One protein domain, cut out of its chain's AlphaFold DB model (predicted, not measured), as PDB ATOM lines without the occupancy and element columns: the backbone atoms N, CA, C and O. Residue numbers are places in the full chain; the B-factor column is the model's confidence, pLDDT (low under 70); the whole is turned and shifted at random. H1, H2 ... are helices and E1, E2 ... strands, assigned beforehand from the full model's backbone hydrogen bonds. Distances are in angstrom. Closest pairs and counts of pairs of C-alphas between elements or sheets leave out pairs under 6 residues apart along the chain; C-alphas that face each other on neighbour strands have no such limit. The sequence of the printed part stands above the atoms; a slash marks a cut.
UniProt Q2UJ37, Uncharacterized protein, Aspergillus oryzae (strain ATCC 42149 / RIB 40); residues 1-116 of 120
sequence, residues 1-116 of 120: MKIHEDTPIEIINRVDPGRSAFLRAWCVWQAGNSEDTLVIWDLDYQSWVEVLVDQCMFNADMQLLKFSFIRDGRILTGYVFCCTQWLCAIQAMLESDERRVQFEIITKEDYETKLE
ATOM      1  N   MET A   1      47.629 -33.383   0.750       89.88
ATOM      2  CA  MET A   1      47.113 -33.899  -0.536       89.88
ATOM      3  C   MET A   1      47.919 -33.279  -1.671       89.88
ATOM      4  O   MET A   1      48.357 -32.142  -1.511       89.88
ATOM      5  N   LYS A   2      48.153 -34.018  -2.762       94.62
ATOM      6  CA  LYS A   2      48.815 -33.505  -3.971       94.62
ATOM      7  C   LYS A   2      47.806 -33.347  -5.110       94.62
ATOM      8  O   LYS A   2      46.822 -34.082  -5.139       94.62
ATOM      9  N   ILE A   3      48.071 -32.417  -6.017       95.75
ATOM     10  CA  ILE A   3      47.318 -32.171  -7.249       95.75
ATOM     11  C   ILE A   3      48.228 -32.449  -8.451       95.75
ATOM     12  O   ILE A   3      49.402 -32.089  -8.423       95.75
ATOM     13  N   HIS A   4      47.703 -33.131  -9.469       96.56
ATOM     14  CA  HIS A   4      48.426 -33.404 -10.717       96.56
ATOM     15  C   HIS A   4      48.388 -32.178 -11.631       96.56
ATOM     16  O   HIS A   4      47.372 -31.484 -11.656       96.56
ATOM     17  N   GLU A   5      49.438 -31.942 -12.412       95.75
ATOM     18  CA  GLU A   5      49.579 -30.778 -13.294       95.75
ATOM     19  C   GLU A   5      48.396 -30.566 -14.238       95.75
ATOM     20  O   GLU A   5      47.860 -29.465 -14.365       95.75
ATOM     21  N   ASP A   6      47.923 -31.664 -14.824       96.06
ATOM     22  CA  ASP A   6      46.808 -31.676 -15.766       96.06
ATOM     23  C   ASP A   6      45.426 -31.594 -15.113       96.06
ATOM     24  O   ASP A   6      44.414 -31.614 -15.825       96.06
ATOM     25  N   THR A   7      45.342 -31.512 -13.781       97.19
ATOM     26  CA  THR A   7      44.051 -31.414 -13.087       97.19
ATOM     27  C   THR A   7      43.296 -30.192 -13.611       97.19
ATOM     28  O   THR A   7      43.821 -29.079 -13.517       97.19
ATOM     29  N   PRO A   8      42.090 -30.363 -14.182       97.75
ATOM     30  CA  PRO A   8      41.308 -29.241 -14.677       97.75
ATOM     31  C   PRO A   8      40.880 -28.310 -13.546       97.75
ATOM     32  O   PRO A   8      40.411 -28.774 -12.506       97.75
ATOM     33  N   ILE A   9      40.987 -27.005 -13.785       97.94
ATOM     34  CA  ILE A   9      40.396 -25.962 -12.949       97.94
ATOM     35  C   ILE A   9      39.462 -25.146 -13.832       97.94
ATOM     36  O   ILE A   9      39.891 -24.490 -14.782       97.94
ATOM     37  N   GLU A  10      38.175 -25.194 -13.518       98.12
ATOM     38  CA  GLU A  10      37.145 -24.504 -14.285       98.12
ATOM     39  C   GLU A  10      36.710 -23.224 -13.582       98.12
ATOM     40  O   GLU A  10      36.414 -23.235 -12.388       98.12
ATOM     41  N   ILE A  11      36.638 -22.121 -14.322       98.31
ATOM     42  CA  ILE A  11      36.132 -20.841 -13.832       98.31
ATOM     43  C   ILE A  11      34.965 -20.430 -14.720       98.31
ATOM     44  O   ILE A  11      35.144 -20.050 -15.875       98.31
ATOM     45  N   ILE A  12      33.758 -20.490 -14.169       98.06
ATOM     46  CA  ILE A  12      32.542 -20.058 -14.852       98.06
ATOM     47  C   ILE A  12      32.255 -18.620 -14.446       98.06
ATOM     48  O   ILE A  12      31.871 -18.350 -13.307       98.06
ATOM     49  N   ASN A  13      32.393 -17.683 -15.375       98.06
ATOM     50  CA  ASN A  13      32.040 -16.302 -15.101       98.06
ATOM     51  C   ASN A  13      30.536 -16.091 -15.325       98.06
ATOM     52  O   ASN A  13      30.055 -16.099 -16.455       98.06
ATOM     53  N   ARG A  14      29.768 -15.945 -14.237       97.12
ATOM     54  CA  ARG A  14      28.314 -15.716 -14.311       97.12
ATOM     55  C   ARG A  14      27.957 -14.267 -14.628       97.12
ATOM     56  O   ARG A  14      26.826 -14.021 -15.028       97.12
ATOM     57  N   VAL A  15      28.903 -13.343 -14.463       96.19
ATOM     58  CA  VAL A  15      28.725 -11.913 -14.753       96.19
ATOM     59  C   VAL A  15      28.970 -11.629 -16.236       96.19
ATOM     60  O   VAL A  15      28.178 -10.939 -16.869       96.19
ATOM     61  N   ASP A  16      30.029 -12.208 -16.806       95.06
ATOM     62  CA  ASP A  16      30.336 -12.174 -18.240       95.06
ATOM     63  C   ASP A  16      30.725 -13.581 -18.731       95.06
ATOM     64  O   ASP A  16      31.894 -13.970 -18.641       95.06
ATOM     65  N   PRO A  17      29.774 -14.365 -19.273       94.38
ATOM     66  CA  PRO A  17      30.038 -15.730 -19.723       94.38
ATOM     67  C   PRO A  17      31.154 -15.856 -20.768       94.38
ATOM     68  O   PRO A  17      31.813 -16.897 -20.814       94.38
ATOM     69  N   GLY A  18      31.401 -14.812 -21.573       95.88
ATOM     70  CA  GLY A  18      32.478 -14.781 -22.570       95.88
ATOM     71  C   GLY A  18      33.882 -14.704 -21.962       95.88
ATOM     72  O   GLY A  18      34.870 -14.894 -22.667       95.88
ATOM     73  N   ARG A  19      33.966 -14.458 -20.652       96.69
ATOM     74  CA  ARG A  19      35.189 -14.378 -19.844       96.69
ATOM     75  C   ARG A  19      35.300 -15.547 -18.860       96.69
ATOM     76  O   ARG A  19      35.812 -15.392 -17.758       96.69
ATOM     77  N   SER A  20      34.769 -16.711 -19.224       97.50
ATOM     78  CA  SER A  20      35.020 -17.960 -18.494       97.50
ATOM     79  C   SER A  20      36.377 -18.546 -18.894       97.50
ATOM     80  O   SER A  20      36.834 -18.334 -20.017       97.50
ATOM     81  N   ALA A  21      37.000 -19.319 -18.006       97.00
ATOM     82  CA  ALA A  21      38.302 -19.931 -18.252       97.00
ATOM     83  C   ALA A  21      38.309 -21.423 -17.903       97.00
ATOM     84  O   ALA A  21      37.624 -21.882 -16.988       97.00
ATOM     85  N   PHE A  22      39.117 -22.180 -18.642       96.88
ATOM     86  CA  PHE A  22      39.389 -23.590 -18.391       96.88
ATOM     87  C   PHE A  22      40.902 -23.779 -18.350       96.88
ATOM     88  O   PHE A  22      41.585 -23.615 -19.362       96.88
ATOM     89  N   LEU A  23      41.417 -24.085 -17.167       95.19
ATOM     90  CA  LEU A  23      42.842 -24.102 -16.872       95.19
ATOM     91  C   LEU A  23      43.293 -25.507 -16.490       95.19
ATOM     92  O   LEU A  23      42.495 -26.386 -16.159       95.19
ATOM     93  N   ARG A  24      44.608 -25.688 -16.482       96.06
ATOM     94  CA  ARG A  24      45.267 -26.812 -15.823       96.06
ATOM     95  C   ARG A  24      45.880 -26.323 -14.516       96.06
ATOM     96  O   ARG A  24      46.215 -25.145 -14.402       96.06
ATOM     97  N   ALA A  25      46.040 -27.208 -13.538       95.50
ATOM     98  CA  ALA A  25      46.624 -26.859 -12.245       95.50
ATOM     99  C   ALA A  25      48.038 -26.275 -12.366       95.50
ATOM    100  O   ALA A  25      48.403 -25.424 -11.558       95.50
ATOM    101  N   TRP A  26      48.798 -26.647 -13.401       94.88
ATOM    102  CA  TRP A  26      50.114 -26.054 -13.641       94.88
ATOM    103  C   TRP A  26      50.092 -24.545 -13.900       94.88
ATOM    104  O   TRP A  26      51.074 -23.863 -13.624       94.88
ATOM    105  N   CYS A  27      48.963 -23.993 -14.363       94.25
ATOM    106  CA  CYS A  27      48.810 -22.552 -14.579       94.25
ATOM    107  C   CYS A  27      48.902 -21.732 -13.281       94.25
ATOM    108  O   CYS A  27      49.016 -20.513 -13.350       94.25
ATOM    109  N   VAL A  28      48.816 -22.380 -12.115       94.25
ATOM    110  CA  VAL A  28      48.904 -21.746 -10.791       94.25
ATOM    111  C   VAL A  28      50.025 -22.345  -9.938       94.25
ATOM    112  O   VAL A  28      49.971 -22.337  -8.708       94.25
ATOM    113  N   TRP A  29      51.049 -22.898 -10.581       92.69
ATOM    114  CA  TRP A  29      52.308 -23.199  -9.915       92.69
ATOM    115  C   TRP A  29      53.187 -21.965  -9.785       92.69
ATOM    116  O   TRP A  29      53.065 -21.003 -10.537       92.69
ATOM    117  N   GLN A  30      54.160 -22.046  -8.880       85.00
ATOM    118  CA  GLN A  30      55.281 -21.116  -8.888       85.00
ATOM    119  C   GLN A  30      56.047 -21.213 -10.216       85.00
ATOM    120  O   GLN A  30      56.305 -22.307 -10.728       85.00
ATOM    121  N   ALA A  31      56.439 -20.060 -10.758       80.88
ATOM    122  CA  ALA A  31      57.158 -19.979 -12.022       80.88
ATOM    123  C   ALA A  31      58.433 -20.843 -12.015       80.88
ATOM    124  O   ALA A  31      59.258 -20.761 -11.105       80.88
ATOM    125  N   GLY A  32      58.606 -21.654 -13.062       77.25
ATOM    126  CA  GLY A  32      59.757 -22.548 -13.211       77.25
ATOM    127  C   GLY A  32      59.625 -23.897 -12.498       77.25
ATOM    128  O   GLY A  32      60.560 -24.691 -12.567       77.25
ATOM    129  N   ASN A  33      58.490 -24.183 -11.852       85.38
ATOM    130  CA  ASN A  33      58.184 -25.528 -11.376       85.38
ATOM    131  C   ASN A  33      57.838 -26.450 -12.563       85.38
ATOM    132  O   ASN A  33      57.046 -26.080 -13.429       85.38
ATOM    133  N   SER A  34      58.460 -27.628 -12.603       85.25
ATOM    134  CA  SER A  34      58.289 -28.642 -13.650       85.25
ATOM    135  C   SER A  34      57.930 -30.020 -13.078       85.25
ATOM    136  O   SER A  34      58.269 -31.034 -13.684       85.25
ATOM    137  N   GLU A  35      57.371 -30.080 -11.867       91.19
ATOM    138  CA  GLU A  35      56.941 -31.332 -11.240       91.19
ATOM    139  C   GLU A  35      55.552 -31.753 -11.729       91.19
ATOM    140  O   GLU A  35      54.616 -30.973 -11.644       91.19
ATOM    141  N   ASP A  36      55.359 -33.026 -12.083       93.88
ATOM    142  CA  ASP A  36      54.050 -33.556 -12.514       93.88
ATOM    143  C   ASP A  36      52.944 -33.419 -11.441       93.88
ATOM    144  O   ASP A  36      51.743 -33.482 -11.722       93.88
ATOM    145  N   THR A  37      53.330 -33.274 -10.166       95.94
ATOM    146  CA  THR A  37      52.399 -33.107  -9.044       95.94
ATOM    147  C   THR A  37      52.935 -32.126  -8.019       95.94
ATOM    148  O   THR A  37      54.097 -32.226  -7.645       95.94
ATOM    149  N   LEU A  38      52.058 -31.303  -7.445       95.19
ATOM    150  CA  LEU A  38      52.408 -30.364  -6.380       95.19
ATOM    151  C   LEU A  38      51.552 -30.598  -5.131       95.19
ATOM    152  O   LEU A  38      50.424 -31.086  -5.220       95.19
ATOM    153  N   VAL A  39      52.058 -30.269  -3.941       95.50
ATOM    154  CA  VAL A  39      51.207 -30.207  -2.743       95.50
ATOM    155  C   VAL A  39      50.225 -29.050  -2.922       95.50
ATOM    156  O   VAL A  39      50.626 -27.965  -3.318       95.50
ATOM    157  N   ILE A  40      48.937 -29.260  -2.618       95.81
ATOM    158  CA  ILE A  40      47.907 -28.213  -2.798       95.81
ATOM    159  C   ILE A  40      48.316 -26.912  -2.096       95.81
ATOM    160  O   ILE A  40      48.163 -25.840  -2.656       95.81
ATOM    161  N   TRP A  41      48.890 -27.012  -0.900       95.75
ATOM    162  CA  TRP A  41      49.327 -25.866  -0.100       95.75
ATOM    163  C   TRP A  41      50.507 -25.077  -0.684       95.75
ATOM    164  O   TRP A  41      50.757 -23.972  -0.213       95.75
ATOM    165  N   ASP A  42      51.179 -25.610  -1.707       95.12
ATOM    166  CA  ASP A  42      52.267 -24.938  -2.426       95.12
ATOM    167  C   ASP A  42      51.782 -24.275  -3.731       95.12
ATOM    168  O   ASP A  42      52.584 -23.688  -4.459       95.12
ATOM    169  N   LEU A  43      50.482 -24.361  -4.050       95.56
ATOM    170  CA  LEU A  43      49.896 -23.629  -5.173       95.56
ATOM    171  C   LEU A  43      50.046 -22.120  -4.960       95.56
ATOM    172  O   LEU A  43      49.833 -21.599  -3.862       95.56
ATOM    173  N   ASP A  44      50.382 -21.410  -6.032       96.12
ATOM    174  CA  ASP A  44      50.663 -19.987  -5.962       96.12
ATOM    175  C   ASP A  44      49.380 -19.159  -6.077       96.12
ATOM    176  O   ASP A  44      48.745 -19.060  -7.132       96.12
ATOM    177  N   TYR A  45      48.999 -18.537  -4.963       95.88
ATOM    178  CA  TYR A  45      47.805 -17.703  -4.908       95.88
ATOM    179  C   TYR A  45      47.943 -16.428  -5.741       95.88
ATOM    180  O   TYR A  45      46.937 -15.919  -6.232       95.88
ATOM    181  N   GLN A  46      49.160 -15.907  -5.922       95.00
ATOM    182  CA  GLN A  46      49.357 -14.728  -6.757       95.00
ATOM    183  C   GLN A  46      49.070 -15.054  -8.229       95.00
ATOM    184  O   GLN A  46      48.229 -14.386  -8.829       95.00
ATOM    185  N   SER A  47      49.664 -16.125  -8.763       95.31
ATOM    186  CA  SER A  47      49.375 -16.624 -10.116       95.31
ATOM    187  C   SER A  47      47.880 -16.886 -10.320       95.31
ATOM    188  O   SER A  47      47.315 -16.526 -11.350       95.31
ATOM    189  N   TRP A  48      47.196 -17.449  -9.319       96.06
ATOM    190  CA  TRP A  48      45.739 -17.615  -9.360       96.06
ATOM    191  C   TRP A  48      44.987 -16.288  -9.534       96.06
ATOM    192  O   TRP A  48      44.111 -16.187 -10.395       96.06
ATOM    193  N   VAL A  49      45.322 -15.270  -8.739       95.75
ATOM    194  CA  VAL A  49      44.688 -13.946  -8.829       95.75
ATOM    195  C   VAL A  49      44.968 -13.289 -10.180       95.75
ATOM    196  O   VAL A  49      44.045 -12.748 -10.785       95.75
ATOM    197  N   GLU A  50      46.200 -13.372 -10.679       95.44
ATOM    198  CA  GLU A  50      46.582 -12.846 -11.996       95.44
ATOM    199  C   GLU A  50      45.752 -13.498 -13.111       95.44
ATOM    200  O   GLU A  50      45.148 -12.798 -13.922       95.44
ATOM    201  N   VAL A  51      45.596 -14.826 -13.090       94.81
ATOM    202  CA  VAL A  51      44.767 -15.539 -14.073       94.81
ATOM    203  C   VAL A  51      43.302 -15.095 -14.032       94.81
ATOM    204  O   VAL A  51      42.677 -14.926 -15.084       94.81
ATOM    205  N   LEU A  52      42.734 -14.878 -12.843       97.25
ATOM    206  CA  LEU A  52      41.361 -14.382 -12.713       97.25
ATOM    207  C   LEU A  52      41.194 -12.981 -13.306       97.25
ATOM    208  O   LEU A  52      40.205 -12.717 -13.993       97.25
ATOM    209  N   VAL A  53      42.136 -12.081 -13.038       97.06
ATOM    210  CA  VAL A  53      42.094 -10.708 -13.553       97.06
ATOM    211  C   VAL A  53      42.257 -10.713 -15.071       97.06
ATOM    212  O   VAL A  53      41.424 -10.144 -15.778       97.06
ATOM    213  N   ASP A  54      43.264 -11.415 -15.581       96.06
ATOM    214  CA  ASP A  54      43.643 -11.348 -16.990       96.06
ATOM    215  C   ASP A  54      42.676 -12.108 -17.901       96.06
ATOM    216  O   ASP A  54      42.278 -11.607 -18.956       96.06
ATOM    217  N   GLN A  55      42.267 -13.319 -17.508       95.56
ATOM    218  CA  GLN A  55      41.394 -14.144 -18.344       95.56
ATOM    219  C   GLN A  55      39.916 -13.873 -18.087       95.56
ATOM    220  O   GLN A  55      39.121 -13.844 -19.030       95.56
ATOM    221  N   CYS A  56      39.550 -13.657 -16.821       97.44
ATOM    222  CA  CYS A  56      38.149 -13.574 -16.422       97.44
ATOM    223  C   CYS A  56      37.658 -12.143 -16.171       97.44
ATOM    224  O   CYS A  56      36.472 -11.965 -15.896       97.44
ATOM    225  N   MET A  57      38.530 -11.128 -16.267       97.06
ATOM    226  CA  MET A  57      38.230  -9.742 -15.878       97.06
ATOM    227  C   MET A  57      37.666  -9.644 -14.453       97.06
ATOM    228  O   MET A  57      36.760  -8.854 -14.177       97.06
ATOM    229  N   PHE A  58      38.177 -10.485 -13.550       97.56
ATOM    230  CA  PHE A  58      37.709 -10.531 -12.174       97.56
ATOM    231  C   PHE A  58      38.010  -9.222 -11.437       97.56
ATOM    232  O   PHE A  58      39.137  -8.729 -11.456       97.56
ATOM    233  N   ASN A  59      37.008  -8.687 -10.740       96.06
ATOM    234  CA  ASN A  59      37.143  -7.503  -9.899       96.06
ATOM    235  C   ASN A  59      36.750  -7.828  -8.452       96.06
ATOM    236  O   ASN A  59      35.565  -7.917  -8.127       96.06
ATOM    237  N   ALA A  60      37.745  -7.927  -7.570       93.44
ATOM    238  CA  ALA A  60      37.553  -8.260  -6.159       93.44
ATOM    239  C   ALA A  60      36.708  -7.236  -5.374       93.44
ATOM    240  O   ALA A  60      36.165  -7.581  -4.322       93.44
ATOM    241  N   ASP A  61      36.547  -6.002  -5.864       93.56
ATOM    242  CA  ASP A  61      35.687  -4.999  -5.228       93.56
ATOM    243  C   ASP A  61      34.205  -5.275  -5.484       93.56
ATOM    244  O   ASP A  61      33.385  -5.030  -4.600       93.56
ATOM    245  N   MET A  62      33.862  -5.857  -6.636       95.69
ATOM    246  CA  MET A  62      32.473  -6.042  -7.083       95.69
ATOM    247  C   MET A  62      32.022  -7.504  -7.121       95.69
ATOM    248  O   MET A  62      30.822  -7.781  -7.161       95.69
ATOM    249  N   GLN A  63      32.964  -8.443  -7.140       97.19
ATOM    250  CA  GLN A  63      32.703  -9.850  -7.410       97.19
ATOM    251  C   GLN A  63      33.273 -10.754  -6.321       97.19
ATOM    252  O   GLN A  63      34.146 -10.369  -5.540       97.19
ATOM    253  N   LEU A  64      32.757 -11.979  -6.284       96.31
ATOM    254  CA  LEU A  64      33.210 -13.047  -5.406       96.31
ATOM    255  C   LEU A  64      33.393 -14.329  -6.201       96.31
ATOM    256  O   LEU A  64      32.723 -14.563  -7.208       96.31
ATOM    257  N   LEU A  65      34.261 -15.186  -5.679       97.69
ATOM    258  CA  LEU A  65      34.352 -16.568  -6.108       97.69
ATOM    259  C   LEU A  65      33.472 -17.437  -5.225       97.69
ATOM    260  O   LEU A  65      33.605 -17.447  -3.999       97.69
ATOM    261  N   LYS A  66      32.609 -18.206  -5.871       97.94
ATOM    262  CA  LYS A  66      31.771 -19.237  -5.273       97.94
ATOM    263  C   LYS A  66      32.276 -20.607  -5.717       97.94
ATOM    264  O   LYS A  66      32.687 -20.774  -6.860       97.94
ATOM    265  N   PHE A  67      32.204 -21.600  -4.844       97.88
ATOM    266  CA  PHE A  67      32.393 -23.006  -5.203       97.88
ATOM    267  C   PHE A  67      31.224 -23.832  -4.678       97.88
ATOM    268  O   PHE A  67      30.585 -23.473  -3.684       97.88
ATOM    269  N   SER A  68      30.949 -24.951  -5.338       96.88
ATOM    270  CA  SER A  68      29.979 -25.931  -4.862       96.88
ATOM    271  C   SER A  68      30.356 -27.333  -5.304       96.88
ATOM    272  O   SER A  68      30.831 -27.496  -6.424       96.88
ATOM    273  N   PHE A  69      30.110 -28.320  -4.450       96.38
ATOM    274  CA  PHE A  69      30.376 -29.728  -4.742       96.38
ATOM    275  C   PHE A  69      29.439 -30.646  -3.952       96.38
ATOM    276  O   PHE A  69      28.847 -30.230  -2.950       96.38
ATOM    277  N   ILE A  70      29.326 -31.900  -4.383       95.50
ATOM    278  CA  ILE A  70      28.552 -32.943  -3.707       95.50
ATOM    279  C   ILE A  70      29.452 -33.760  -2.778       95.50
ATOM    280  O   ILE A  70      30.482 -34.296  -3.188       95.50
ATOM    281  N   ARG A  71      29.045 -33.876  -1.513       92.69
ATOM    282  CA  ARG A  71      29.668 -34.766  -0.530       92.69
ATOM    283  C   ARG A  71      28.591 -35.432   0.306       92.69
ATOM    284  O   ARG A  71      27.707 -34.749   0.828       92.69
ATOM    285  N   ASP A  72      28.660 -36.754   0.423       93.19
ATOM    286  CA  ASP A  72      27.688 -37.558   1.174       93.19
ATOM    287  C   ASP A  72      26.236 -37.293   0.711       93.19
ATOM    288  O   ASP A  72      25.301 -37.190   1.509       93.19
ATOM    289  N   GLY A  73      26.049 -37.107  -0.604       91.69
ATOM    290  CA  GLY A  73      24.748 -36.827  -1.223       91.69
ATOM    291  C   GLY A  73      24.179 -35.425  -0.963       91.69
ATOM    292  O   GLY A  73      23.016 -35.173  -1.277       91.69
ATOM    293  N   ARG A  74      24.963 -34.502  -0.389       93.62
ATOM    294  CA  ARG A  74      24.558 -33.111  -0.130       93.62
ATOM    295  C   ARG A  74      25.383 -32.139  -0.957       93.62
ATOM    296  O   ARG A  74      26.595 -32.295  -1.069       93.62
ATOM    297  N   ILE A  75      24.730 -31.099  -1.473       95.06
ATOM    298  CA  ILE A  75      25.412 -29.981  -2.128       95.06
ATOM    299  C   ILE A  75      25.945 -29.050  -1.042       95.06
ATOM    300  O   ILE A  75      25.176 -28.472  -0.272       95.06
ATOM    301  N   LEU A  76      27.261 -28.891  -0.997       95.06
ATOM    302  CA  LEU A  76      27.939 -27.897  -0.178       95.06
ATOM    303  C   LEU A  76      28.295 -26.705  -1.058       95.06
ATOM    304  O   LEU A  76      28.704 -26.874  -2.201       95.06
ATOM    305  N   THR A  77      28.101 -25.494  -0.544       95.75
ATOM    306  CA  THR A  77      28.436 -24.244  -1.237       95.75
ATOM    307  C   THR A  77      29.241 -23.359  -0.303       95.75
ATOM    308  O   THR A  77      28.921 -23.258   0.881       95.75
ATOM    309  N   GLY A  78      30.266 -22.707  -0.838       95.62
ATOM    310  CA  GLY A  78      31.075 -21.747  -0.102       95.62
ATOM    311  C   GLY A  78      31.627 -20.652  -1.004       95.62
ATOM    312  O   GLY A  78      31.402 -20.643  -2.216       95.62
ATOM    313  N   TYR A  79      32.347 -19.726  -0.379       96.50
ATOM    314  CA  TYR A  79      32.911 -18.544  -1.019       96.50
ATOM    315  C   TYR A  79      34.381 -18.392  -0.638       96.50
ATOM    316  O   TYR A  79      34.785 -18.780   0.461       96.50
ATOM    317  N   VAL A  80      35.175 -17.843  -1.552       96.38
ATOM    318  CA  VAL A  80      36.609 -17.610  -1.353       96.38
ATOM    319  C   VAL A  80      36.857 -16.122  -1.135       96.38
ATOM    320  O   VAL A  80      36.609 -15.308  -2.019       96.38
ATOM    321  N   PHE A  81      37.399 -15.790   0.033       93.56
ATOM    322  CA  PHE A  81      37.813 -14.442   0.423       93.56
ATOM    323  C   PHE A  81      39.328 -14.339   0.660       93.56
ATOM    324  O   PHE A  81      39.860 -13.238   0.770       93.56
ATOM    325  N   CYS A  82      40.038 -15.469   0.762       95.19
ATOM    326  CA  CYS A  82      41.485 -15.497   0.971       95.19
ATOM    327  C   CYS A  82      42.143 -16.784   0.446       95.19
ATOM    328  O   CYS A  82      41.469 -17.779   0.173       95.19
ATOM    329  N   CYS A  83      43.482 -16.775   0.389       97.19
ATOM    330  CA  CYS A  83      44.313 -17.913  -0.021       97.19
ATOM    331  C   CYS A  83      43.960 -19.208   0.726       97.19
ATOM    332  O   CYS A  83      43.685 -20.228   0.103       97.19
ATOM    333  N   THR A  84      43.866 -19.169   2.059       97.81
ATOM    334  CA  THR A  84      43.543 -20.365   2.852       97.81
ATOM    335  C   THR A  84      42.208 -20.984   2.442       97.81
ATOM    336  O   THR A  84      42.097 -22.202   2.339       97.81
ATOM    337  N   GLN A  85      41.188 -20.166   2.179       97.62
ATOM    338  CA  GLN A  85      39.879 -20.665   1.754       97.62
ATOM    339  C   GLN A  85      39.916 -21.236   0.339       97.62
ATOM    340  O   GLN A  85      39.275 -22.251   0.090       97.62
ATOM    341  N   TRP A  86      40.684 -20.625  -0.563       98.00
ATOM    342  CA  TRP A  86      40.910 -21.147  -1.908       98.00
ATOM    343  C   TRP A  86      41.554 -22.539  -1.874       98.00
ATOM    344  O   TRP A  86      41.017 -23.480  -2.459       98.00
ATOM    345  N   LEU A  87      42.639 -22.696  -1.111       97.75
ATOM    346  CA  LEU A  87      43.343 -23.969  -0.938       97.75
ATOM    347  C   LEU A  87      42.439 -25.046  -0.324       97.75
ATOM    348  O   LEU A  87      42.349 -26.161  -0.843       97.75
ATOM    349  N   CYS A  88      41.709 -24.699   0.741       97.50
ATOM    350  CA  CYS A  88      40.732 -25.593   1.361       97.50
ATOM    351  C   CYS A  88      39.615 -25.994   0.388       97.50
ATOM    352  O   CYS A  88      39.206 -27.153   0.385       97.50
ATOM    353  N   ALA A  89      39.123 -25.066  -0.441       97.75
ATOM    354  CA  ALA A  89      38.084 -25.344  -1.427       97.75
ATOM    355  C   ALA A  89      38.571 -26.330  -2.497       97.75
ATOM    356  O   ALA A  89      37.866 -27.294  -2.789       97.75
ATOM    357  N   ILE A  90      39.786 -26.141  -3.031       97.62
ATOM    358  CA  ILE A  90      40.407 -27.086  -3.975       97.62
ATOM    359  C   ILE A  90      40.520 -28.471  -3.342       97.62
ATOM    360  O   ILE A  90      40.084 -29.454  -3.938       97.62
ATOM    361  N   GLN A  91      41.061 -28.556  -2.123       97.19
ATOM    362  CA  GLN A  91      41.202 -29.832  -1.426       97.19
ATOM    363  C   GLN A  91      39.838 -30.515  -1.225       97.19
ATOM    364  O   GLN A  91      39.684 -31.685  -1.566       97.19
ATOM    365  N   ALA A  92      38.832 -29.782  -0.743       96.69
ATOM    366  CA  ALA A  92      37.498 -30.325  -0.504       96.69
ATOM    367  C   ALA A  92      36.806 -30.791  -1.797       96.69
ATOM    368  O   ALA A  92      36.169 -31.842  -1.803       96.69
ATOM    369  N   MET A  93      36.956 -30.048  -2.896       97.62
ATOM    370  CA  MET A  93      36.426 -30.428  -4.207       97.62
ATOM    371  C   MET A  93      37.104 -31.679  -4.774       97.62
ATOM    372  O   MET A  93      36.430 -32.528  -5.353       97.62
ATOM    373  N   LEU A  94      38.413 -31.841  -4.582       96.25
ATOM    374  CA  LEU A  94      39.127 -33.046  -5.016       96.25
ATOM    375  C   LEU A  94      38.806 -34.276  -4.152       96.25
ATOM    376  O   LEU A  94      38.869 -35.401  -4.645       96.25
ATOM    377  N   GLU A  95      38.449 -34.073  -2.883       95.12
ATOM    378  CA  GLU A  95      37.967 -35.121  -1.971       95.12
ATOM    379  C   GLU A  95      36.467 -35.435  -2.142       95.12
ATOM    380  O   GLU A  95      35.977 -36.402  -1.558       95.12
ATOM    381  N   SER A  96      35.735 -34.628  -2.916       95.00
ATOM    382  CA  SER A  96      34.295 -34.782  -3.148       95.00
ATOM    383  C   SER A  96      33.945 -35.979  -4.039       95.00
ATOM    384  O   SER A  96      34.813 -36.575  -4.686       95.00
ATOM    385  N   ASP A  97      32.649 -36.290  -4.130       91.69
ATOM    386  CA  ASP A  97      32.135 -37.347  -5.009       91.69
ATOM    387  C   ASP A  97      32.394 -37.025  -6.497       91.69
ATOM    388  O   ASP A  97      32.598 -37.927  -7.310       91.69
ATOM    389  N   GLU A  98      32.437 -35.735  -6.851       93.31
ATOM    390  CA  GLU A  98      32.617 -35.250  -8.226       93.31
ATOM    391  C   GLU A  98      34.089 -35.145  -8.643       93.31
ATOM    392  O   GLU A  98      34.392 -35.186  -9.836       93.31
ATOM    393  N   ARG A  99      35.008 -35.000  -7.674       93.25
ATOM    394  CA  ARG A  99      36.464 -34.842  -7.885       93.25
ATOM    395  C   ARG A  99      36.833 -33.779  -8.929       93.25
ATOM    396  O   ARG A  99      37.811 -33.926  -9.663       93.25
ATOM    397  N   ARG A 100      36.046 -32.707  -9.003       95.50
ATOM    398  CA  ARG A 100      36.164 -31.643 -10.006       95.50
ATOM    399  C   ARG A 100      36.375 -30.303  -9.324       95.50
ATOM    400  O   ARG A 100      35.610 -29.939  -8.438       95.50
ATOM    401  N   VAL A 101      37.383 -29.557  -9.768       97.94
ATOM    402  CA  VAL A 101      37.670 -28.208  -9.268       97.94
ATOM    403  C   VAL A 101      36.955 -27.194 -10.154       97.94
ATOM    404  O   VAL A 101      37.316 -27.012 -11.316       97.94
ATOM    405  N   GLN A 102      35.936 -26.534  -9.606       98.38
ATOM    406  CA  GLN A 102      35.163 -25.521 -10.316       98.38
ATOM    407  C   GLN A 102      34.852 -24.335  -9.402       98.38
ATOM    408  O   GLN A 102      34.323 -24.496  -8.301       98.38
ATOM    409  N   PHE A 103      35.106 -23.137  -9.911       98.44
ATOM    410  CA  PHE A 103      34.712 -21.877  -9.303       98.44
ATOM    411  C   PHE A 103      33.732 -21.128 -10.205       98.44
ATOM    412  O   PHE A 103      33.755 -21.251 -11.429       98.44
ATOM    413  N   GLU A 104      32.871 -20.329  -9.593       98.38
ATOM    414  CA  GLU A 104      31.964 -19.412 -10.268       98.38
ATOM    415  C   GLU A 104      32.288 -17.981  -9.835       98.38
ATOM    416  O   GLU A 104      32.352 -17.706  -8.637       98.38
ATOM    417  N   ILE A 105      32.456 -17.065 -10.788       98.25
ATOM    418  CA  ILE A 105      32.500 -15.626 -10.499       98.25
ATOM    419  C   ILE A 105      31.064 -15.117 -10.482       98.25
ATOM    420  O   ILE A 105      30.344 -15.271 -11.470       98.25
ATOM    421  N   ILE A 106      30.659 -14.510  -9.371       97.12
ATOM    422  CA  ILE A 106      29.340 -13.894  -9.177       97.12
ATOM    423  C   ILE A 106      29.494 -12.449  -8.696       97.12
ATOM    424  O   ILE A 106      30.581 -12.054  -8.266       97.12
ATOM    425  N   THR A 107      28.418 -11.663  -8.720       96.12
ATOM    426  CA  THR A 107      28.431 -10.334  -8.092       96.12
ATOM    427  C   THR A 107      28.355 -10.452  -6.564       96.12
ATOM    428  O   THR A 107      27.855 -11.441  -6.021       96.12
ATOM    429  N   LYS A 108      28.857  -9.444  -5.840       93.69
ATOM    430  CA  LYS A 108      28.647  -9.339  -4.384       93.69
ATOM    431  C   LYS A 108      27.175  -9.131  -4.023       93.69
ATOM    432  O   LYS A 108      26.721  -9.696  -3.036       93.69
ATOM    433  N   GLU A 109      26.425  -8.424  -4.861       90.38
ATOM    434  CA  GLU A 109      24.979  -8.221  -4.704       90.38
ATOM    435  C   GLU A 109      24.204  -9.555  -4.715       90.38
ATOM    436  O   GLU A 109      23.339  -9.790  -3.865       90.38
ATOM    437  N   ASP A 110      24.574 -10.491  -5.602       85.81
ATOM    438  CA  ASP A 110      23.993 -11.843  -5.648       85.81
ATOM    439  C   ASP A 110      24.237 -12.629  -4.346       85.81
ATOM    440  O   ASP A 110      23.444 -13.496  -3.966       85.81
ATOM    441  N   TYR A 111      25.363 -12.374  -3.676       85.50
ATOM    442  CA  TYR A 111      25.691 -12.967  -2.380       85.50
ATOM    443  C   TYR A 111      24.907 -12.307  -1.241       85.50
ATOM    444  O   TYR A 111      24.313 -13.009  -0.424       85.50
ATOM    445  N   GLU A 112      24.862 -10.977  -1.207       84.12
ATOM    446  CA  GLU A 112      24.169 -10.193  -0.179       84.12
ATOM    447  C   GLU A 112      22.667 -10.493  -0.158       84.12
ATOM    448  O   GLU A 112      22.110 -10.782   0.900       84.12
ATOM    449  N   THR A 113      22.038 -10.584  -1.332       75.62
ATOM    450  CA  THR A 113      20.615 -10.937  -1.450       75.62
ATOM    451  C   THR A 113      20.309 -12.314  -0.838       75.62
ATOM    452  O   THR A 113      19.236 -12.540  -0.277       75.62
ATOM    453  N   LYS A 114      21.257 -13.260  -0.900       74.31
ATOM    454  CA  LYS A 114      21.109 -14.581  -0.263       74.31
ATOM    455  C   LYS A 114      21.315 -14.542   1.245       74.31
ATOM    456  O   LYS A 114      20.721 -15.363   1.940       74.31
ATOM    457  N   LEU A 115      22.147 -13.631   1.750       71.38
ATOM    458  CA  LEU A 115      22.283 -13.416   3.189       71.38
ATOM    459  C   LEU A 115      20.992 -12.848   3.776       71.38
ATOM    460  O   LEU A 115      20.540 -13.344   4.802       71.38
ATOM    461  N   GLU A 116      20.373 -11.871   3.113       61.16
ATOM    462  CA  GLU A 116      19.114 -11.269   3.568       61.16
ATOM    463  C   GLU A 116      17.980 -12.296   3.662       61.16
ATOM    464  O   GLU A 116      17.244 -12.315   4.642       61.16
TER     465      GLU A 116
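What this domain is: This is residues 1 to 116 of the 120 residues of an uncharacterized protein of Aspergillus oryzae (strain ATCC 42149 / RIB 40) (UniProt Q2UJ37). A strongly twisted sheet of five strands makes a wall with two helices over one face, two layers in all: H3 runs along E5, and H2 runs slantwise over E2. The small sheet of E1 and E4 lies towards one end of the longest axis, and the last helix, H4, lies at the other. The printed part has 116 residues with seven named strands and four named helices, in the order E1 E2 E3 H1 E4 H2 E5 E6 H3 E7 H4; the class is mixed, helices and strands. The large sheet runs E3 E2 E7 E5 E6 and is mixed; the whole is compact, with a radius of gyration of the C-alphas of 14.0 A and spans of 44 by 36 by 24 A.

How they stand to each other: Begin at E1, residues 2 to 4, the antiparallel neighbour of E4, residues 37 to 39; N 3 and O 38 are 2.8 A apart, within hydrogen-bond range. Next, E2, residues 8 to 13, and E3, residues 21 to 24, form an antiparallel hairpin, with N 9 and O 23 at 2.9 A. H1, residues 25 to 28, only grazes the large sheet. It touches residues 45 to 48 alone of H2, residues 45 to 56; the closest C-alphas, of Val 28 and Ser 47, are 5.2 A apart. H2 is on the sheet at a height of 8.3 A, slantwise to E2 at 49 degrees on the local plane. E5, residues 63 to 71, and E6, residues 74 to 80, form another antiparallel hairpin, with N 67 and O 78 at 2.9 A. H3, residues 83 to 95, has a height of 8.4 A over the sheet and runs along E5 at 16 degrees on the local plane; their closest C-alphas, of Phe 69 and Met 93, are 6.1 A apart. H2 and H3 are close but not clearly touching, about perpendicular at 81 degrees, with the C-alphas of Tyr 45 and Cys 83 closest at 6.0 A. E7, residues 101 to 107, is parallel to E2, with N 10 and O 101 at 3.0 A, and antiparallel to E5, with N 64 and O 106 at 2.9 A. E6, H3 and E7 form a split strand-helix-strand unit, two strands running the same way with E5 between them, and a right-handed crossover. H4, residues 108 to 116, only grazes the sheet with residues 108 to 111. Every O i to N i+4 pair is within hydrogen-bond range in H2 and H3, and 4 of 5 in H4; H1 is too short for one.

Where its parts are: Find C-alpha 2 at (48.815, -33.505, -3.971), where E1 begins. E5 runs 26.0 A from C-alpha 63 at (32.703, -9.850, -7.410), E7 20.2 A, E6 19.7 A, H3 18.4 A and H2 15.6 A. H4 ends at C-alpha 116, (19.114, -11.269, 3.568).

The domain as a whole: The C-alphas of Ser 34 and Glu 116, the two farthest apart, are 46.2 A apart. The printed part has no cut, and no link is long. The mean pLDDT of the printed part is 94.2, and residue 116 alone is under 70.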